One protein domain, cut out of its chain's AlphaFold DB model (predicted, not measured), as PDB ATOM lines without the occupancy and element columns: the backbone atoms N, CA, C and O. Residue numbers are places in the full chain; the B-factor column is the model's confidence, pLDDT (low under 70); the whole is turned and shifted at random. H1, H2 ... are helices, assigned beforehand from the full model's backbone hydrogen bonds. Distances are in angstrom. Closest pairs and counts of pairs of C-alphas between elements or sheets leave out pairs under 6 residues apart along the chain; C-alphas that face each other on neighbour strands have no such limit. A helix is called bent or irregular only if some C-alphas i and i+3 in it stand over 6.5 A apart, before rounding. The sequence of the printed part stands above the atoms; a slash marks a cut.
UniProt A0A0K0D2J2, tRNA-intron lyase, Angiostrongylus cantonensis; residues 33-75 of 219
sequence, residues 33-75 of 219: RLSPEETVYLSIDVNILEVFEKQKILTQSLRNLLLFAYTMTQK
ATOM      1  N   ARG A  33     190.076 162.936 225.113       85.69
ATOM      2  CA  ARG A  33     190.895 163.426 223.996       85.69
ATOM      3  C   ARG A  33     190.597 162.602 222.753       85.69
ATOM      4  O   ARG A  33     190.667 161.379 222.801       85.69
ATOM      5  N   LEU A  34     190.296 163.288 221.659       87.44
ATOM      6  CA  LEU A  34     190.021 162.683 220.361       87.44
ATOM      7  C   LEU A  34     191.174 162.963 219.407       87.44
ATOM      8  O   LEU A  34     191.770 164.046 219.439       87.44
ATOM      9  N   SER A  35     191.472 162.007 218.531       87.56
ATOM     10  CA  SER A  35     192.369 162.267 217.410       87.56
ATOM     11  C   SER A  35     191.724 163.246 216.414       87.56
ATOM     12  O   SER A  35     190.495 163.397 216.388       87.56
ATOM     13  N   PRO A  36     192.508 163.921 215.556       87.25
ATOM     14  CA  PRO A  36     191.954 164.749 214.487       87.25
ATOM     15  C   PRO A  36     191.018 163.961 213.557       87.25
ATOM     16  O   PRO A  36     189.969 164.466 213.166       87.25
ATOM     17  N   GLU A  37     191.352 162.709 213.232       88.31
ATOM     18  CA  GLU A  37     190.525 161.844 212.381       88.31
ATOM     19  C   GLU A  37     189.215 161.449 213.070       88.31
ATOM     20  O   GLU A  37     188.157 161.502 212.442       88.31
ATOM     21  N   GLU A  38     189.273 161.113 214.364       88.88
ATOM     22  CA  GLU A  38     188.099 160.840 215.200       88.88
ATOM     23  C   GLU A  38     187.190 162.065 215.287       88.88
ATOM     24  O   GLU A  38     185.985 161.959 215.077       88.88
ATOM     25  N   THR A  39     187.771 163.237 215.537       88.44
ATOM     26  CA  THR A  39     187.049 164.510 215.650       88.44
ATOM     27  C   THR A  39     186.288 164.820 214.364       88.44
ATOM     28  O   THR A  39     185.095 165.124 214.403       88.44
ATOM     29  N   VAL A  40     186.953 164.699 213.211       87.19
ATOM     30  CA  VAL A  40     186.339 164.938 211.898       87.19
ATOM     31  C   VAL A  40     185.266 163.892 211.588       87.19
ATOM     32  O   VAL A  40     184.195 164.245 211.105       87.19
ATOM     33  N   TYR A  41     185.495 162.619 211.913       88.38
ATOM     34  CA  TYR A  41     184.489 161.571 211.723       88.38
ATOM     35  C   TYR A  41     183.239 161.806 212.587       88.38
ATOM     36  O   TYR A  41     182.117 161.763 212.089       88.38
ATOM     37  N   LEU A  42     183.414 162.099 213.877       88.50
ATOM     38  CA  LEU A  42     182.299 162.297 214.805       88.50
ATOM     39  C   LEU A  42     181.491 163.566 214.515       88.50
ATOM     40  O   LEU A  42     180.285 163.584 214.750       88.50
ATOM     41  N   SER A  43     182.136 164.607 213.996       86.38
ATOM     42  CA  SER A  43     181.466 165.860 213.630       86.38
ATOM     43  C   SER A  43     180.811 165.809 212.249       86.38
ATOM     44  O   SER A  43     179.692 166.281 212.109       86.38
ATOM     45  N   ILE A  44     181.457 165.226 211.230       85.56
ATOM     46  CA  ILE A  44     180.933 165.221 209.852       85.56
ATOM     47  C   ILE A  44     180.064 163.994 209.574       85.56
ATOM     48  O   ILE A  44     178.957 164.125 209.062       85.56
ATOM     49  N   ASP A  45     180.581 162.793 209.841       84.56
ATOM     50  CA  ASP A  45     179.917 161.548 209.439       84.56
ATOM     51  C   ASP A  45     178.826 161.124 210.422       84.56
ATOM     52  O   ASP A  45     177.812 160.568 210.005       84.56
ATOM     53  N   VAL A  46     179.048 161.356 211.719       85.94
ATOM     54  CA  VAL A  46     178.118 160.961 212.791       85.94
ATOM     55  C   VAL A  46     177.292 162.149 213.297       85.94
ATOM     56  O   VAL A  46     176.189 161.951 213.791       85.94
ATOM     57  N   ASN A  47     177.794 163.378 213.131       86.00
ATOM     58  CA  ASN A  47     177.148 164.626 213.550       86.00
ATOM     59  C   ASN A  47     176.757 164.671 215.042       86.00
ATOM     60  O   ASN A  47     175.680 165.139 215.401       86.00
ATOM     61  N   ILE A  48     177.638 164.168 215.915       87.56
ATOM     62  CA  ILE A  48     177.442 164.168 217.380       87.56
ATOM     63  C   ILE A  48     178.413 165.087 218.125       87.56
ATOM     64  O   ILE A  48     178.335 165.204 219.346       87.56
ATOM     65  N   LEU A  49     179.367 165.693 217.413       87.12
ATOM     66  CA  LEU A  49     180.434 166.493 218.004       87.12
ATOM     67  C   LEU A  49     180.465 167.899 217.405       87.12
ATOM     68  O   LEU A  49     180.674 168.074 216.203       87.12
ATOM     69  N   GLU A  50     180.349 168.902 218.269       85.88
ATOM     70  CA  GLU A  50     180.584 170.301 217.926       85.88
ATOM     71  C   GLU A  50     182.007 170.711 218.314       85.88
ATOM     72  O   GLU A  50     182.452 170.493 219.442       85.88
ATOM     73  N   VAL A  51     182.742 171.293 217.366       82.88
ATOM     74  CA  VAL A  51     184.139 171.692 217.557       82.88
ATOM     75  C   VAL A  51     184.213 173.208 217.639       82.88
ATOM     76  O   VAL A  51     183.724 173.910 216.754       82.88
ATOM     77  N   PHE A  52     184.867 173.711 218.683       80.56
ATOM     78  CA  PHE A  52     185.023 175.138 218.940       80.56
ATOM     79  C   PHE A  52     186.498 175.528 218.912       80.56
ATOM     80  O   PHE A  52     187.333 174.881 219.543       80.56
ATOM     81  N   GLU A  53     186.814 176.633 218.245       78.38
ATOM     82  CA  GLU A  53     188.128 177.272 218.310       78.38
ATOM     83  C   GLU A  53     187.941 178.749 218.653       78.38
ATOM     84  O   GLU A  53     187.255 179.471 217.933       78.38
ATOM     85  N   LYS A  54     188.537 179.210 219.763       76.31
ATOM     86  CA  LYS A  54     188.462 180.617 220.216       76.31
ATOM     87  C   LYS A  54     187.024 181.171 220.170       76.31
ATOM     88  O   LYS A  54     186.758 182.192 219.539       76.31
ATOM     89  N   GLN A  55     186.092 180.435 220.784       68.81
ATOM     90  CA  GLN A  55     184.654 180.746 220.842       68.81
ATOM     91  C   GLN A  55     183.913 180.765 219.486       68.81
ATOM     92  O   GLN A  55     182.744 181.142 219.437       68.81
ATOM     93  N   LYS A  56     184.536 180.316 218.388       71.00
ATOM     94  CA  LYS A  56     183.874 180.128 217.089       71.00
ATOM     95  C   LYS A  56     183.580 178.653 216.847       71.00
ATOM     96  O   LYS A  56     184.465 177.812 216.995       71.00
ATOM     97  N   ILE A  57     182.349 178.350 216.437       72.75
ATOM     98  CA  ILE A  57     181.942 177.000 216.031       72.75
ATOM     99  C   ILE A  57     182.581 176.694 214.674       72.75
ATOM    100  O   ILE A  57     182.245 177.310 213.662       72.75
ATOM    101  N   LEU A  58     183.500 175.732 214.641       69.62
ATOM    102  CA  LEU A  58     184.140 175.269 213.408       69.62
ATOM    103  C   LEU A  58     183.242 174.315 212.611       69.62
ATOM    104  O   LEU A  58     183.384 174.231 211.392       69.62
ATOM    105  N   THR A  59     182.286 173.649 213.266       64.75
ATOM    106  CA  THR A  59     181.368 172.681 212.638       64.75
ATOM    107  C   THR A  59     180.477 173.305 211.555       64.75
ATOM    108  O   THR A  59     180.076 172.614 210.624       64.75
ATOM    109  N   GLN A  60     180.231 174.621 211.596       64.12
ATOM    110  CA  GLN A  60     179.421 175.323 210.587       64.12
ATOM    111  C   GLN A  60     180.048 175.319 209.184       64.12
ATOM    112  O   GLN A  60     179.339 175.459 208.190       64.12
ATOM    113  N   SER A  61     181.371 175.160 209.079       69.00
ATOM    114  CA  SER A  61     182.075 175.106 207.799       69.00
ATOM    115  C   SER A  61     182.971 173.878 207.746       69.00
ATOM    116  O   SER A  61     184.068 173.849 208.305       69.00
ATOM    117  N   LEU A  62     182.525 172.879 206.983       72.62
ATOM    118  CA  LEU A  62     183.252 171.636 206.701       72.62
ATOM    119  C   LEU A  62     184.690 171.924 206.218       72.62
ATOM    120  O   LEU A  62     185.649 171.264 206.616       72.62
ATOM    121  N   ARG A  63     184.859 172.991 205.426       71.31
ATOM    122  CA  ARG A  63     186.166 173.467 204.956       71.31
ATOM    123  C   ARG A  63     187.076 173.925 206.098       71.31
ATOM    124  O   ARG A  63     188.264 173.620 206.064       71.31
ATOM    125  N   ASN A  64     186.545 174.644 207.085       72.12
ATOM    126  CA  ASN A  64     187.336 175.160 208.204       72.12
ATOM    127  C   ASN A  64     187.797 174.027 209.119       72.12
ATOM    128  O   ASN A  64     188.963 173.987 209.504       72.12
ATOM    129  N   LEU A  65     186.913 173.070 209.395       73.56
ATOM    130  CA  LEU A  65     187.241 171.903 210.204       73.56
ATOM    131  C   LEU A  65     188.314 171.019 209.543       73.56
ATOM    132  O   LEU A  65     189.277 170.616 210.195       73.56
ATOM    133  N   LEU A  66     188.192 170.749 208.238       72.94
ATOM    134  CA  LEU A  66     189.208 169.987 207.503       72.94
ATOM    135  C   LEU A  66     190.544 170.730 207.426       72.94
ATOM    136  O   LEU A  66     191.596 170.103 207.536       72.94
ATOM    137  N   LEU A  67     190.518 172.054 207.255       73.06
ATOM    138  CA  LEU A  67     191.727 172.875 207.246       73.06
ATOM    139  C   LEU A  67     192.419 172.867 208.617       73.06
ATOM    140  O   LEU A  67     193.642 172.729 208.683       73.06
ATOM    141  N   PHE A  68     191.648 172.950 209.701       75.00
ATOM    142  CA  PHE A  68     192.150 172.817 211.068       75.00
ATOM    143  C   PHE A  68     192.826 171.454 211.279       75.00
ATOM    144  O   PHE A  68     193.992 171.387 211.669       75.00
ATOM    145  N   ALA A  69     192.145 170.364 210.919       71.38
ATOM    146  CA  ALA A  69     192.686 169.014 211.058       71.38
ATOM    147  C   ALA A  69     193.935 168.779 210.184       71.38
ATOM    148  O   ALA A  69     194.907 168.154 210.623       71.38
ATOM    149  N   TYR A  70     193.962 169.337 208.971       74.44
ATOM    150  CA  TYR A  70     195.135 169.304 208.096       74.44
ATOM    151  C   TYR A  70     196.331 170.056 208.699       74.44
ATOM    152  O   TYR A  70     197.464 169.578 208.623       74.44
ATOM    153  N   THR A  71     196.080 171.201 209.338       73.44
ATOM    154  CA  THR A  71     197.120 172.011 209.991       73.44
ATOM    155  C   THR A  71     197.723 171.280 211.193       73.44
ATOM    156  O   THR A  71     198.936 171.318 211.384       73.44
ATOM    157  N   MET A  72     196.905 170.548 211.956       68.88
ATOM    158  CA  MET A  72     197.350 169.803 213.142       68.88
ATOM    159  C   MET A  72     198.128 168.520 212.814       68.88
ATOM    160  O   MET A  72     199.096 168.190 213.494       68.88
ATOM    161  N   THR A  73     197.718 167.783 211.778       65.12
ATOM    162  CA  THR A  73     198.184 166.397 211.538       65.12
ATOM    163  C   THR A  73     199.149 166.263 210.352       65.12
ATOM    164  O   THR A  73     199.562 165.155 210.005       65.12
ATOM    165  N   GLN A  74     199.544 167.388 209.742       68.94
ATOM    166  CA  GLN A  74     200.452 167.471 208.590       68.94
ATOM    167  C   GLN A  74     199.912 166.783 207.309       68.94
ATOM    168  O   GLN A  74     198.752 166.379 207.210       68.94
ATOM    169  N   LYS A  75     200.770 166.650 206.281       66.50
ATOM    170  CA  LYS A  75     200.426 166.255 204.894       66.50
ATOM    171  C   LYS A  75     199.734 164.888 204.737       66.50
ATOM    172  O   LYS A  75     199.201 164.611 203.664       66.50
TER     173      LYS A  75
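Overview. This is residues 33 to 75 of the 219 residues of the protein "tRNA-intron lyase" of Angiostrongylus cantonensis (UniProt A0A0K0D2J2). Two helices, H1 and H2, lie side by side and run opposite ways as a helical hairpin, and the chain between them makes a long loop at one end of the pair. Within that loop, residues 52 to 53 pair antiparallel with residues 56 to 57, a small turn too short to bear a strand name. The printed part has 43 residues, with two named helices, H1 then H2, and no named strand; its class is all helix. It is compact, with a radius of gyration of the C-alphas of 9.6 A, and a rounded outline spanning 25 by 21 by 20 A.

Arrangement. Start at H1, residues 36 to 45, and then take H2, residues 62 to 75. They touch, with 8 pairs of C-alphas within 8 A; look at Pro 36 and Ala 69, whose C-alphas are the closest, 5.5 A apart. The two run opposite ways at a shallow tilt of 22 degrees and form a hairpin, their centres 11.2 A apart. In H1 every O i to N i+4 pair is within hydrogen-bond range; in H2, 9 of 10 are.

Along the chain. Find C-alpha 36 at (191.954, 164.749, 214.487); from there H1 runs 13.4 A to C-alpha 45. Go on through residues 46 to 61 to C-alpha 62 at (183.252, 171.636, 206.701), where H2 begins. H2 runs 18.1 A to C-alpha 75 at (200.426, 166.255, 204.894). It is irregular: C-alphas 72 and 75 are 9.5 A apart.

Size, cuts and confidence. The two C-alphas farthest apart are those of Gln 55 and Lys 75, at 26.7 A. The printed part has no cut, and the link from H1 to H2, 16 residues, is long. The mean pLDDT of the printed part is 78.2; look for values under 70 at residue 55, residues 58 to 61 and residues 72 to 75.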